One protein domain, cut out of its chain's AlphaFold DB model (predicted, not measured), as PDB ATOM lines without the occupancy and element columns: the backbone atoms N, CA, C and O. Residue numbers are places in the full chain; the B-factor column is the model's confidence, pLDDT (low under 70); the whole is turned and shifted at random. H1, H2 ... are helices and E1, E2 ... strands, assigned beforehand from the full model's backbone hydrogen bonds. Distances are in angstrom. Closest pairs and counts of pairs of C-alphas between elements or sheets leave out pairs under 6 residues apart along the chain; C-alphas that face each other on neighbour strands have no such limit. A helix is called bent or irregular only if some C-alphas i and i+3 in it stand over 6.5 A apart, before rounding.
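AT A GLANCE: This is residues 20 to 62, 75 to 102 and 123 to 148 of the 161 residues of an uncharacterized protein of Phytophthora parasitica (UniProt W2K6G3). A strongly twisted wall of three long strands, E1, E2 and E3, has the short E4 and E5 beside E3; the long helix H2 lies away from this sheet, its residues 140 to 148 sticking out, and the small helix H1 sits on a loop between E4 and E5. E1, E2 and E3 are a meander, each strand the antiparallel neighbour of the one before; E5 makes the branched sheet mixed. The printed part has 97 residues, in the order E1 E2 E3 E4 H1 E5 H2, class mixed, helices and strands. It is only just compact, close to loose, with a radius of gyration of the C-alphas of 15.0 A and spans of 42 by 38 by 26 A.

IN THESE COORDINATES: Find C-alpha 27 at (152.765, 197.962, 195.908); from there E1 runs 22.1 A to residue 35, bending by 59 degrees at residue 32. E2, residues 38 to 45, covers 21.5 A, and E3, residues 50 to 62, 36.6 A. Next come E4, residues 75 to 77, H1, residues 84 to 89, and E5, residues 96 to 98. H2, residues 129 to 148, runs 30.3 A to C-alpha 148 at (136.751, 189.938, 174.935); it is only just irregular, C-alphas 145 and 148 being 6.8 A apart.

HOW THE PARTS SIT: The hairpin E1 and E2 has N 29 and O 42 at 3.0 A; the hairpin E2 and E3 has N 43 and O 53 at 2.9 A. On the other side of E3 from E2, look for antiparallel E4, N 56 to O 76 2.8 A, and parallel E5, N 97 to O 50 2.8 A. Neither helix is on the sheet, and they are apart. Every O i to N i+4 pair is within hydrogen-bond range in H1, 14 of 16 in H2.

THE WHOLE: The C-alphas of Gln 91 and Pro 148, the farthest apart, are 44.4 A apart. Residues 63 to 74 and 103 to 122 are cut out, with gaps of 16.7 A and 5.1 A between C-alphas. No link printed whole is long. pLDDT is under 70 at residues 61, 80 to 91 and 148.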
ATOM      1  N   ARG A  20     155.057 184.491 188.710       86.44
ATOM      2  CA  ARG A  20     154.315 185.730 188.481       86.44
ATOM      3  C   ARG A  20     154.005 186.393 189.812       86.44
ATOM      4  O   ARG A  20     153.411 185.743 190.681       86.44
ATOM      5  N   PRO A  21     154.329 187.685 189.971       85.25
ATOM      6  CA  PRO A  21     153.995 188.398 191.187       85.25
ATOM      7  C   PRO A  21     152.476 188.463 191.351       85.25
ATOM      8  O   PRO A  21     151.734 188.828 190.434       85.25
ATOM      9  N   GLN A  22     151.985 188.112 192.537       83.06
ATOM     10  CA  GLN A  22     150.562 188.247 192.831       83.06
ATOM     11  C   GLN A  22     150.216 189.733 192.885       83.06
ATOM     12  O   GLN A  22     150.723 190.447 193.746       83.06
ATOM     13  N   ARG A  23     149.304 190.193 192.019       82.38
ATOM     14  CA  ARG A  23     148.947 191.618 191.895       82.38
ATOM     15  C   ARG A  23     148.661 192.304 193.233       82.38
ATOM     16  O   ARG A  23     149.101 193.427 193.434       82.38
ATOM     17  N   ARG A  24     147.972 191.609 194.147       84.75
ATOM     18  CA  ARG A  24     147.618 192.085 195.499       84.75
ATOM     19  C   ARG A  24     148.815 192.372 196.414       84.75
ATOM     20  O   ARG A  24     148.651 193.061 197.410       84.75
ATOM     21  N   LEU A  25     149.970 191.775 196.127       87.44
ATOM     22  CA  LEU A  25     151.206 191.967 196.885       87.44
ATOM     23  C   LEU A  25     152.066 193.078 196.279       87.44
ATOM     24  O   LEU A  25     152.939 193.608 196.955       87.44
ATOM     25  N   VAL A  26     151.820 193.442 195.019       89.94
ATOM     26  CA  VAL A  26     152.557 194.507 194.343       89.94
ATOM     27  C   VAL A  26     152.092 195.856 194.873       89.94
ATOM     28  O   VAL A  26     150.933 196.235 194.703       89.94
ATOM     29  N   ASN A  27     153.015 196.597 195.478       90.88
ATOM     30  CA  ASN A  27     152.765 197.962 195.908       90.88
ATOM     31  C   ASN A  27     153.004 198.906 194.725       90.88
ATOM     32  O   ASN A  27     154.097 198.941 194.163       90.88
ATOM     33  N   MET A  28     151.972 199.654 194.341       89.81
ATOM     34  CA  MET A  28     152.064 200.691 193.323       89.81
ATOM     35  C   MET A  28     151.670 202.031 193.925       89.81
ATOM     36  O   MET A  28     150.528 202.214 194.347       89.81
ATOM     37  N   GLN A  29     152.602 202.978 193.913       88.81
ATOM     38  CA  GLN A  29     152.395 204.313 194.457       88.81
ATOM     39  C   GLN A  29     152.558 205.360 193.358       88.81
ATOM     40  O   GLN A  29     153.569 205.389 192.659       88.81
ATOM     41  N   VAL A  30     151.569 206.247 193.224       88.25
ATOM     42  CA  VAL A  30     151.671 207.428 192.360       88.25
ATOM     43  C   VAL A  30     152.610 208.432 193.022       88.25
ATOM     44  O   VAL A  30     152.378 208.848 194.156       88.25
ATOM     45  N   LEU A  31     153.670 208.811 192.311       86.69
ATOM     46  CA  LEU A  31     154.644 209.807 192.755       86.69
ATOM     47  C   LEU A  31     154.309 211.196 192.213       86.69
ATOM     48  O   LEU A  31     154.479 212.190 192.913       86.69
ATOM     49  N   GLN A  32     153.823 211.264 190.972       85.75
ATOM     50  CA  GLN A  32     153.486 212.524 190.319       85.75
ATOM     51  C   GLN A  32     152.399 212.332 189.261       85.75
ATOM     52  O   GLN A  32     152.477 211.428 188.430       85.75
ATOM     53  N   GLU A  33     151.415 213.229 189.235       87.56
ATOM     54  CA  GLU A  33     150.487 213.365 188.111       87.56
ATOM     55  C   GLU A  33     151.073 214.376 187.114       87.56
ATOM     56  O   GLU A  33     151.399 215.503 187.491       87.56
ATOM     57  N   MET A  34     151.250 213.984 185.850       81.50
ATOM     58  CA  MET A  34     151.810 214.879 184.827       81.50
ATOM     59  C   MET A  34     150.721 215.600 184.039       81.50
ATOM     60  O   MET A  34     150.817 216.796 183.769       81.50
ATOM     61  N   ASN A  35     149.698 214.857 183.628       78.81
ATOM     62  CA  ASN A  35     148.530 215.371 182.933       78.81
ATOM     63  C   ASN A  35     147.357 214.401 183.134       78.81
ATOM     64  O   ASN A  35     147.460 213.401 183.846       78.81
ATOM     65  N   LYS A  36     146.232 214.711 182.494       74.81
ATOM     66  CA  LYS A  36     145.068 213.836 182.487       74.81
ATOM     67  C   LYS A  36     145.435 212.484 181.857       74.81
ATOM     68  O   LYS A  36     145.743 212.426 180.672       74.81
ATOM     69  N   ASP A  37     145.338 211.426 182.660       75.00
ATOM     70  CA  ASP A  37     145.626 210.038 182.275       75.00
ATOM     71  C   ASP A  37     147.131 209.743 182.033       75.00
ATOM     72  O   ASP A  37     147.473 208.803 181.313       75.00
ATOM     73  N   SER A  38     148.040 210.514 182.659       82.75
ATOM     74  CA  SER A  38     149.491 210.245 182.688       82.75
ATOM     75  C   SER A  38     150.100 210.452 184.076       82.75
ATOM     76  O   SER A  38     150.020 211.544 184.651       82.75
ATOM     77  N   PHE A  39     150.793 209.427 184.574       85.94
ATOM     78  CA  PHE A  39     151.308 209.382 185.946       85.94
ATOM     79  C   PHE A  39     152.725 208.821 185.988       85.94
ATOM     80  O   PHE A  39     153.027 207.878 185.271       85.94
ATOM     81  N   VAL A  40     153.570 209.343 186.872       87.06
ATOM     82  CA  VAL A  40     154.796 208.654 187.289       87.06
ATOM     83  C   VAL A  40     154.482 207.883 188.557       87.06
ATOM     84  O   VAL A  40     153.948 208.435 189.522       87.06
ATOM     85  N   MET A  41     154.806 206.599 188.550       89.81
ATOM     86  CA  MET A  41     154.542 205.681 189.644       89.81
ATOM     87  C   MET A  41     155.805 204.910 190.001       89.81
ATOM     88  O   MET A  41     156.654 204.685 189.143       89.81
ATOM     89  N   VAL A  42     155.906 204.454 191.244       89.56
ATOM     90  CA  VAL A  42     156.848 203.400 191.628       89.56
ATOM     91  C   VAL A  42     156.079 202.102 191.826       89.56
ATOM     92  O   VAL A  42     155.026 202.084 192.467       89.56
ATOM     93  N   CYS A  43     156.596 201.026 191.243       92.00
ATOM     94  CA  CYS A  43     156.121 199.668 191.434       92.00
ATOM     95  C   CYS A  43     157.153 198.910 192.268       92.00
ATOM     96  O   CYS A  43     158.331 198.906 191.920       92.00
ATOM     97  N   ASN A  44     156.714 198.282 193.356       92.44
ATOM     98  CA  ASN A  44     157.542 197.465 194.233       92.44
ATOM     99  C   ASN A  44     156.903 196.085 194.410       92.44
ATOM    100  O   ASN A  44     155.806 195.954 194.962       92.44
ATOM    101  N   ILE A  45     157.613 195.059 193.961       93.06
ATOM    102  CA  ILE A  45     157.213 193.660 194.035       93.06
ATOM    103  C   ILE A  45     157.967 193.023 195.210       93.06
ATOM    104  O   ILE A  45     159.197 192.958 195.177       93.06
ATOM    105  N   PRO A  46     157.266 192.586 196.270       90.88
ATOM    106  CA  PRO A  46     157.921 192.005 197.427       90.88
ATOM    107  C   PRO A  46     158.372 190.562 197.200       90.88
ATOM    108  O   PRO A  46     157.560 189.724 196.811       90.88
ATOM    109  N   ASP A  47     159.639 190.290 197.516       88.38
ATOM    110  CA  ASP A  47     160.249 188.958 197.612       88.38
ATOM    111  C   ASP A  47     161.510 189.037 198.510       88.38
ATOM    112  O   ASP A  47     161.709 190.050 199.179       88.38
ATOM    113  N   GLN A  48     162.356 187.999 198.543       86.25
ATOM    114  CA  GLN A  48     163.666 188.011 199.215       86.25
ATOM    115  C   GLN A  48     164.558 189.156 198.722       86.25
ATOM    116  O   GLN A  48     165.216 189.807 199.530       86.25
ATOM    117  N   THR A  49     164.534 189.400 197.410       89.75
ATOM    118  CA  THR A  49     165.030 190.624 196.782       89.75
ATOM    119  C   THR A  49     163.832 191.325 196.161       89.75
ATOM    120  O   THR A  49     163.162 190.786 195.282       89.75
ATOM    121  N   HIS A  50     163.533 192.526 196.633       91.50
ATOM    122  CA  HIS A  50     162.460 193.352 196.116       91.50
ATOM    123  C   HIS A  50     162.775 193.805 194.692       91.50
ATOM    124  O   HIS A  50     163.774 194.483 194.466       91.50
ATOM    125  N   ILE A  51     161.887 193.512 193.744       92.69
ATOM    126  CA  ILE A  51     161.992 194.059 192.390       92.69
ATOM    127  C   ILE A  51     161.276 195.403 192.352       92.69
ATOM    128  O   ILE A  51     160.097 195.499 192.714       92.69
ATOM    129  N   ARG A  52     161.968 196.449 191.898       91.88
ATOM    130  CA  ARG A  52     161.427 197.806 191.857       91.88
ATOM    131  C   ARG A  52     161.661 198.475 190.515       91.88
ATOM    132  O   ARG A  52     162.699 198.306 189.889       91.88
ATOM    133  N   TYR A  53     160.691 199.259 190.070       91.69
ATOM    134  CA  TYR A  53     160.838 200.063 188.865       91.69
ATOM    135  C   TYR A  53     159.913 201.273 188.883       91.69
ATOM    136  O   TYR A  53     158.835 201.250 189.485       91.69
ATOM    137  N   PHE A  54     160.323 202.339 188.200       91.06
ATOM    138  CA  PHE A  54     159.417 203.441 187.901       91.06
ATOM    139  C   PHE A  54     158.576 203.088 186.686       91.06
ATOM    140  O   PHE A  54     159.098 202.611 185.685       91.06
ATOM    141  N   GLN A  55     157.278 203.342 186.758       90.75
ATOM    142  CA  GLN A  55     156.345 203.111 185.668       90.75
ATOM    143  C   GLN A  55     155.708 204.432 185.260       90.75
ATOM    144  O   GLN A  55     155.278 205.216 186.107       90.75
ATOM    145  N   LEU A  56     155.604 204.649 183.954       90.12
ATOM    146  CA  LEU A  56     154.881 205.764 183.360       90.12
ATOM    147  C   LEU A  56     153.700 205.222 182.548       90.12
ATOM    148  O   LEU A  56     153.848 204.952 181.351       90.12
ATOM    149  N   PRO A  57     152.525 205.019 183.174       88.44
ATOM    150  CA  PRO A  57     151.285 204.830 182.445       88.44
ATOM    151  C   PRO A  57     150.868 206.146 181.800       88.44
ATOM    152  O   PRO A  57     150.848 207.197 182.450       88.44
ATOM    153  N   ARG A  58     150.512 206.080 180.523       87.38
ATOM    154  CA  ARG A  58     150.031 207.213 179.748       87.38
ATOM    155  C   ARG A  58     148.995 206.760 178.737       87.38
ATOM    156  O   ARG A  58     149.241 205.846 177.952       87.38
ATOM    157  N   GLN A  59     147.886 207.485 178.676       83.56
ATOM    158  CA  GLN A  59     147.023 207.486 177.505       83.56
ATOM    159  C   GLN A  59     147.399 208.660 176.598       83.56
ATOM    160  O   GLN A  59     147.403 209.823 177.003       83.56
ATOM    161  N   VAL A  60     147.745 208.366 175.351       76.94
ATOM    162  CA  VAL A  60     147.928 209.390 174.328       76.94
ATOM    163  C   VAL A  60     146.555 209.713 173.733       76.94
ATOM    164  O   VAL A  60     145.815 208.788 173.372       76.94
ATOM    165  N   PRO A  61     146.197 211.010 173.636       69.44
ATOM    166  CA  PRO A  61     144.907 211.431 173.120       69.44
ATOM    167  C   PRO A  61     144.607 210.865 171.744       69.44
ATOM    168  O   PRO A  61     145.496 210.587 170.937       69.44
ATOM    169  N   VAL A  62     143.313 210.748 171.486       73.19
ATOM    170  CA  VAL A  62     142.801 210.206 170.246       73.19
ATOM    171  C   VAL A  62     143.193 211.110 169.077       73.19
ATOM    172  O   VAL A  62     142.848 212.291 169.062       73.19
ATOM    173  N   MET A  75     152.519 201.843 178.857       90.69
ATOM    174  CA  MET A  75     153.063 201.644 180.190       90.69
ATOM    175  C   MET A  75     154.531 201.312 180.016       90.69
ATOM    176  O   MET A  75     154.859 200.224 179.554       90.69
ATOM    177  N   VAL A  76     155.404 202.255 180.347       91.31
ATOM    178  CA  VAL A  76     156.849 202.083 180.169       91.31
ATOM    179  C   VAL A  76     157.551 202.098 181.509       91.31
ATOM    180  O   VAL A  76     157.167 202.861 182.400       91.31
ATOM    181  N   ILE A  77     158.575 201.263 181.647       91.69
ATOM    182  CA  ILE A  77     159.549 201.391 182.719       91.69
ATOM    183  C   ILE A  77     160.371 202.641 182.416       91.69
ATOM    184  O   ILE A  77     161.032 202.739 181.383       91.69
ATOM    185  N   ALA A  78     160.228 203.647 183.273       84.12
ATOM    186  CA  ALA A  78     160.813 204.958 183.080       84.12
ATOM    187  C   ALA A  78     162.189 205.007 183.740       84.12
ATOM    188  O   ALA A  78     162.308 205.322 184.924       84.12
ATOM    189  N   ASP A  79     163.228 204.753 182.956       80.88
ATOM    190  CA  ASP A  79     164.601 204.983 183.380       80.88
ATOM    191  C   ASP A  79     165.218 206.137 182.596       80.88
ATOM    192  O   ASP A  79     165.134 206.219 181.371       80.88
ATOM    193  N   THR A  80     165.797 207.087 183.322       68.94
ATOM    194  CA  THR A  80     166.533 208.199 182.721       68.94
ATOM    195  C   THR A  80     167.729 208.527 183.594       68.94
ATOM    196  O   THR A  80     167.679 208.388 184.814       68.94
ATOM    197  N   SER A  81     168.785 209.085 183.002       67.31
ATOM    198  CA  SER A  81     169.934 209.571 183.774       67.31
ATOM    199  C   SER A  81     169.550 210.651 184.801       67.31
ATOM    200  O   SER A  81     170.263 210.842 185.779       67.31
ATOM    201  N   ALA A  82     168.416 211.340 184.618       64.25
ATOM    202  CA  ALA A  82     167.874 212.281 185.600       64.25
ATOM    203  C   ALA A  82     167.220 211.578 186.807       64.25
ATOM    204  O   ALA A  82     167.272 212.107 187.917       64.25
ATOM    205  N   ASN A  83     166.674 210.367 186.624       65.00
ATOM    206  CA  ASN A  83     166.118 209.549 187.708       65.00
ATOM    207  C   ASN A  83     167.197 208.962 188.623       65.00
ATOM    208  O   ASN A  83     166.875 208.618 189.760       65.00
ATOM    209  N   LEU A  84     168.471 208.929 188.202       64.06
ATOM    210  CA  LEU A  84     169.597 208.538 189.063       64.06
ATOM    211  C   LEU A  84     169.573 209.282 190.404       64.06
ATOM    212  O   LEU A  84     169.838 208.680 191.437       64.06
ATOM    213  N   LEU A  85     169.181 210.560 190.414       63.88
ATOM    214  CA  LEU A  85     169.069 211.350 191.643       63.88
ATOM    215  C   LEU A  85     168.000 210.815 192.611       63.88
ATOM    216  O   LEU A  85     168.222 210.854 193.819       63.88
ATOM    217  N   ASN A  86     166.888 210.267 192.107       65.38
ATOM    218  CA  ASN A  86     165.876 209.612 192.942       65.38
ATOM    219  C   ASN A  86     166.414 208.305 193.541       65.38
ATOM    220  O   ASN A  86     166.184 208.041 194.717       65.38
ATOM    221  N   HIS A  87     167.192 207.534 192.775       63.16
ATOM    222  CA  HIS A  87     167.862 206.333 193.289       63.16
ATOM    223  C   HIS A  87     168.918 206.679 194.354       63.16
ATOM    224  O   HIS A  87     169.002 206.012 195.383       63.16
ATOM    225  N   PHE A  88     169.695 207.751 194.154       61.97
ATOM    226  CA  PHE A  88     170.679 208.219 195.138       61.97
ATOM    227  C   PHE A  88     170.031 208.740 196.426       61.97
ATOM    228  O   PHE A  88     170.606 208.569 197.502       61.97
ATOM    229  N   ALA A  89     168.848 209.355 196.335       65.12
ATOM    230  CA  ALA A  89     168.115 209.842 197.499       65.12
ATOM    231  C   ALA A  89     167.664 208.706 198.436       65.12
ATOM    232  O   ALA A  89     167.596 208.918 199.645       65.12
ATOM    233  N   GLU A  90     167.398 207.509 197.905       69.81
ATOM    234  CA  GLU A  90     166.943 206.361 198.700       69.81
ATOM    235  C   GLU A  90     168.075 205.611 199.425       69.81
ATOM    236  O   GLU A  90     167.799 204.796 200.306       69.81
ATOM    237  N   GLN A  91     169.337 205.937 199.100       67.69
ATOM    238  CA  GLN A  91     170.546 205.171 199.431       67.69
ATOM    239  C   GLN A  91     170.505 203.719 198.898       67.69
ATOM    240  O   GLN A  91     169.435 203.140 198.722       67.69
ATOM    241  N   PRO A  92     171.660 203.090 198.605       71.62
ATOM    242  CA  PRO A  92     171.672 201.701 198.154       71.62
ATOM    243  C   PRO A  92     171.047 200.767 199.200       71.62
ATOM    244  O   PRO A  92     171.538 200.673 200.326       71.62
ATOM    245  N   GLN A  93     169.981 200.070 198.811       81.06
ATOM    246  CA  GLN A  93     169.328 199.026 199.603       81.06
ATOM    247  C   GLN A  93     169.799 197.668 199.072       81.06
ATOM    248  O   GLN A  93     169.698 197.399 197.877       81.06
ATOM    249  N   SER A  94     170.375 196.827 199.936       83.69
ATOM    250  CA  SER A  94     170.968 195.538 199.532       83.69
ATOM    251  C   SER A  94     169.938 194.486 199.115       83.69
ATOM    252  O   SER A  94     170.295 193.482 198.512       83.69
ATOM    253  N   ASP A  95     168.684 194.705 199.481       90.19
ATOM    254  CA  ASP A  95     167.527 193.848 199.254       90.19
ATOM    255  C   ASP A  95     166.623 194.372 198.129       90.19
ATOM    256  O   ASP A  95     165.508 193.884 197.978       90.19
ATOM    257  N   VAL A  96     167.075 195.353 197.335       89.69
ATOM    258  CA  VAL A  96     166.313 195.905 196.206       89.69
ATOM    259  C   VAL A  96     167.093 195.786 194.907       89.69
ATOM    260  O   VAL A  96     168.222 196.259 194.790       89.69
ATOM    261  N   GLU A  97     166.435 195.234 193.896       90.44
ATOM    262  CA  GLU A  97     166.895 195.215 192.515       90.44
ATOM    263  C   GLU A  97     166.009 196.121 191.654       90.44
ATOM    264  O   GLU A  97     164.778 196.018 191.653       90.44
ATOM    265  N   TRP A  98     166.650 197.030 190.920       89.31
ATOM    266  CA  TRP A  98     165.966 197.976 190.049       89.31
ATOM    267  C   TRP A  98     165.921 197.479 188.607       89.31
ATOM    268  O   TRP A  98     166.948 197.140 188.022       89.31
ATOM    269  N   ILE A  99     164.727 197.498 188.017       90.25
ATOM    270  CA  ILE A  99     164.536 197.274 186.584       90.25
ATOM    271  C   ILE A  99     164.442 198.626 185.885       90.25
ATOM    272  O   ILE A  99     163.677 199.504 186.288       90.25
ATOM    273  N   HIS A 100     165.216 198.760 184.813       88.56
ATOM    274  CA  HIS A 100     165.415 200.018 184.094       88.56
ATOM    275  C   HIS A 100     164.797 200.020 182.692       88.56
ATOM    276  O   HIS A 100     164.658 201.062 182.062       88.56
ATOM    277  N   GLU A 101     164.385 198.861 182.191       90.19
ATOM    278  CA  GLU A 101     163.853 198.740 180.843       90.19
ATOM    279  C   GLU A 101     162.662 197.795 180.818       90.19
ATOM    280  O   GLU A 101     162.622 196.793 181.528       90.19
ATOM    281  N   GLY A 102     161.695 198.119 179.969       92.00
ATOM    282  CA  GLY A 102     160.551 197.280 179.665       92.00
ATOM    283  C   GLY A 102     159.307 198.116 179.436       92.00
ATOM    284  O   GLY A 102     159.258 199.308 179.755       92.00
ATOM    285  N   TRP A 123     158.055 194.696 175.375       92.81
ATOM    286  CA  TRP A 123     159.491 194.472 175.492       92.81
ATOM    287  C   TRP A 123     159.892 194.403 176.961       92.81
ATOM    288  O   TRP A 123     159.271 195.027 177.822       92.81
ATOM    289  N   ALA A 124     160.933 193.630 177.238       92.75
ATOM    290  CA  ALA A 124     161.561 193.531 178.544       92.75
ATOM    291  C   ALA A 124     162.988 192.983 178.377       92.75
ATOM    292  O   ALA A 124     163.226 192.185 177.460       92.75
ATOM    293  N   PRO A 125     163.932 193.358 179.255       89.94
ATOM    294  CA  PRO A 125     165.217 192.687 179.337       89.94
ATOM    295  C   PRO A 125     165.006 191.239 179.794       89.94
ATOM    296  O   PRO A 125     164.211 190.955 180.689       89.94
ATOM    297  N   CYS A 126     165.721 190.313 179.160       92.44
ATOM    298  CA  CYS A 126     165.651 188.889 179.468       92.44
ATOM    299  C   CYS A 126     167.046 188.381 179.834       92.44
ATOM    300  O   CYS A 126     168.003 188.592 179.093       92.44
ATOM    301  N   GLU A 127     167.152 187.662 180.947       92.25
ATOM    302  CA  GLU A 127     168.423 187.077 181.414       92.25
ATOM    303  C   GLU A 127     168.820 185.813 180.643       92.25
ATOM    304  O   GLU A 127     169.978 185.399 180.632       92.25
ATOM    305  N   SER A 128     167.844 185.158 180.017       95.19
ATOM    306  CA  SER A 128     168.043 183.933 179.251       95.19
ATOM    307  C   SER A 128     166.919 183.739 178.238       95.19
ATOM    308  O   SER A 128     165.855 184.352 178.336       95.19
ATOM    309  N   GLU A 129     167.122 182.821 177.294       96.38
ATOM    310  CA  GLU A 129     166.072 182.403 176.359       96.38
ATOM    311  C   GLU A 129     164.840 181.852 177.094       96.38
ATOM    312  O   GLU A 129     163.707 182.143 176.718       96.38
ATOM    313  N   ARG A 130     165.043 181.121 178.198       96.06
ATOM    314  CA  ARG A 130     163.942 180.627 179.034       96.06
ATOM    315  C   ARG A 130     163.142 181.779 179.643       96.06
ATOM    316  O   ARG A 130     161.917 181.757 179.607       96.06
ATOM    317  N   HIS A 131     163.826 182.804 180.146       94.69
ATOM    318  CA  HIS A 131     163.168 183.998 180.670       94.69
ATOM    319  C   HIS A 131     162.351 184.703 179.569       94.69
ATOM    320  O   HIS A 131     161.186 185.040 179.779       94.69
ATOM    321  N   ALA A 132     162.898 184.812 178.353       94.62
ATOM    322  CA  ALA A 132     162.169 185.354 177.205       94.62
ATOM    323  C   ALA A 132     160.914 184.531 176.852       94.62
ATOM    324  O   ALA A 132     159.870 185.101 176.538       94.62
ATOM    325  N   GLN A 133     160.970 183.199 176.956       95.69
ATOM    326  CA  GLN A 133     159.803 182.330 176.749       95.69
ATOM    327  C   GLN A 133     158.706 182.573 177.799       95.69
ATOM    328  O   GLN A 133     157.520 182.550 177.460       95.69
ATOM    329  N   HIS A 134     159.074 182.844 179.055       95.31
ATOM    330  CA  HIS A 134     158.110 183.196 180.099       95.31
ATOM    331  C   HIS A 134     157.419 184.536 179.818       95.31
ATOM    332  O   HIS A 134     156.191 184.617 179.927       95.31
ATOM    333  N   TYR A 135     158.173 185.553 179.385       93.19
ATOM    334  CA  TYR A 135     157.596 186.816 178.920       93.19
ATOM    335  C   TYR A 135     156.671 186.616 177.720       93.19
ATOM    336  O   TYR A 135     155.546 187.109 177.731       93.19
ATOM    337  N   PHE A 136     157.092 185.836 176.723       92.19
ATOM    338  CA  PHE A 136     156.274 185.558 175.544       92.19
ATOM    339  C   PHE A 136     154.925 184.924 175.912       92.19
ATOM    340  O   PHE A 136     153.880 185.372 175.437       92.19
ATOM    341  N   ALA A 137     154.928 183.925 176.801       91.69
ATOM    342  CA  ALA A 137     153.700 183.305 177.293       91.69
ATOM    343  C   ALA A 137     152.803 184.315 178.033       91.69
ATOM    344  O   ALA A 137     151.604 184.383 177.765       91.69
ATOM    345  N   LEU A 138     153.380 185.147 178.909       88.81
ATOM    346  CA  LEU A 138     152.648 186.200 179.619       88.81
ATOM    347  C   LEU A 138     151.993 187.199 178.650       88.81
ATOM    348  O   LEU A 138     150.834 187.577 178.837       88.81
ATOM    349  N   TRP A 139     152.724 187.641 177.628       88.94
ATOM    350  CA  TRP A 139     152.231 188.613 176.654       88.94
ATOM    351  C   TRP A 139     151.121 188.029 175.781       88.94
ATOM    352  O   TRP A 139     150.111 188.695 175.553       88.94
ATOM    353  N   ALA A 140     151.254 186.768 175.359       87.69
ATOM    354  CA  ALA A 140     150.212 186.060 174.620       87.69
ATOM    355  C   ALA A 140     148.933 185.884 175.458       87.69
ATOM    356  O   ALA A 140     147.832 186.156 174.981       87.69
ATOM    357  N   GLU A 141     149.061 185.497 176.729       85.88
ATOM    358  CA  GLU A 141     147.915 185.380 177.635       85.88
ATOM    359  C   GLU A 141     147.236 186.725 177.880       85.88
ATOM    360  O   GLU A 141     146.008 186.815 177.827       85.88
ATOM    361  N   SER A 142     148.028 187.778 178.099       80.19
ATOM    362  CA  SER A 142     147.515 189.141 178.238       80.19
ATOM    363  C   SER A 142     146.716 189.519 176.994       80.19
ATOM    364  O   SER A 142     145.602 190.028 177.120       80.19
ATOM    365  N   ALA A 143     147.236 189.183 175.804       78.75
ATOM    366  CA  ALA A 143     146.568 189.432 174.536       78.75
ATOM    367  C   ALA A 143     145.181 188.763 174.443       78.75
ATOM    368  O   ALA A 143     144.199 189.375 174.020       78.75
ATOM    369  N   CYS A 144     145.082 187.512 174.892       81.62
ATOM    370  CA  CYS A 144     143.821 186.778 174.924       81.62
ATOM    371  C   CYS A 144     142.829 187.324 175.963       81.62
ATOM    372  O   CYS A 144     141.625 187.310 175.717       81.62
ATOM    373  N   GLN A 145     143.307 187.801 177.116       77.06
ATOM    374  CA  GLN A 145     142.450 188.263 178.212       77.06
ATOM    375  C   GLN A 145     141.741 189.587 177.914       77.06
ATOM    376  O   GLN A 145     140.584 189.752 178.298       77.06
ATOM    377  N   TRP A 146     142.405 190.531 177.239       72.56
ATOM    378  CA  TRP A 146     141.786 191.827 176.940       72.56
ATOM    379  C   TRP A 146     140.857 191.760 175.718       72.56
ATOM    380  O   TRP A 146     139.908 192.538 175.647       72.56
ATOM    381  N   SER A 147     141.089 190.829 174.783       71.25
ATOM    382  CA  SER A 147     140.308 190.693 173.544       71.25
ATOM    383  C   SER A 147     138.780 190.695 173.756       71.25
ATOM    384  O   SER A 147     138.105 191.486 173.094       71.25
ATOM    385  N   PRO A 148     138.197 189.916 174.694       68.50
ATOM    386  CA  PRO A 148     136.751 189.938 174.935       68.50
ATOM    387  C   PRO A 148     136.252 191.190 175.678       68.50
ATOM    388  O   PRO A 148     135.050 191.439 175.702       68.50
TER     389      PRO A 148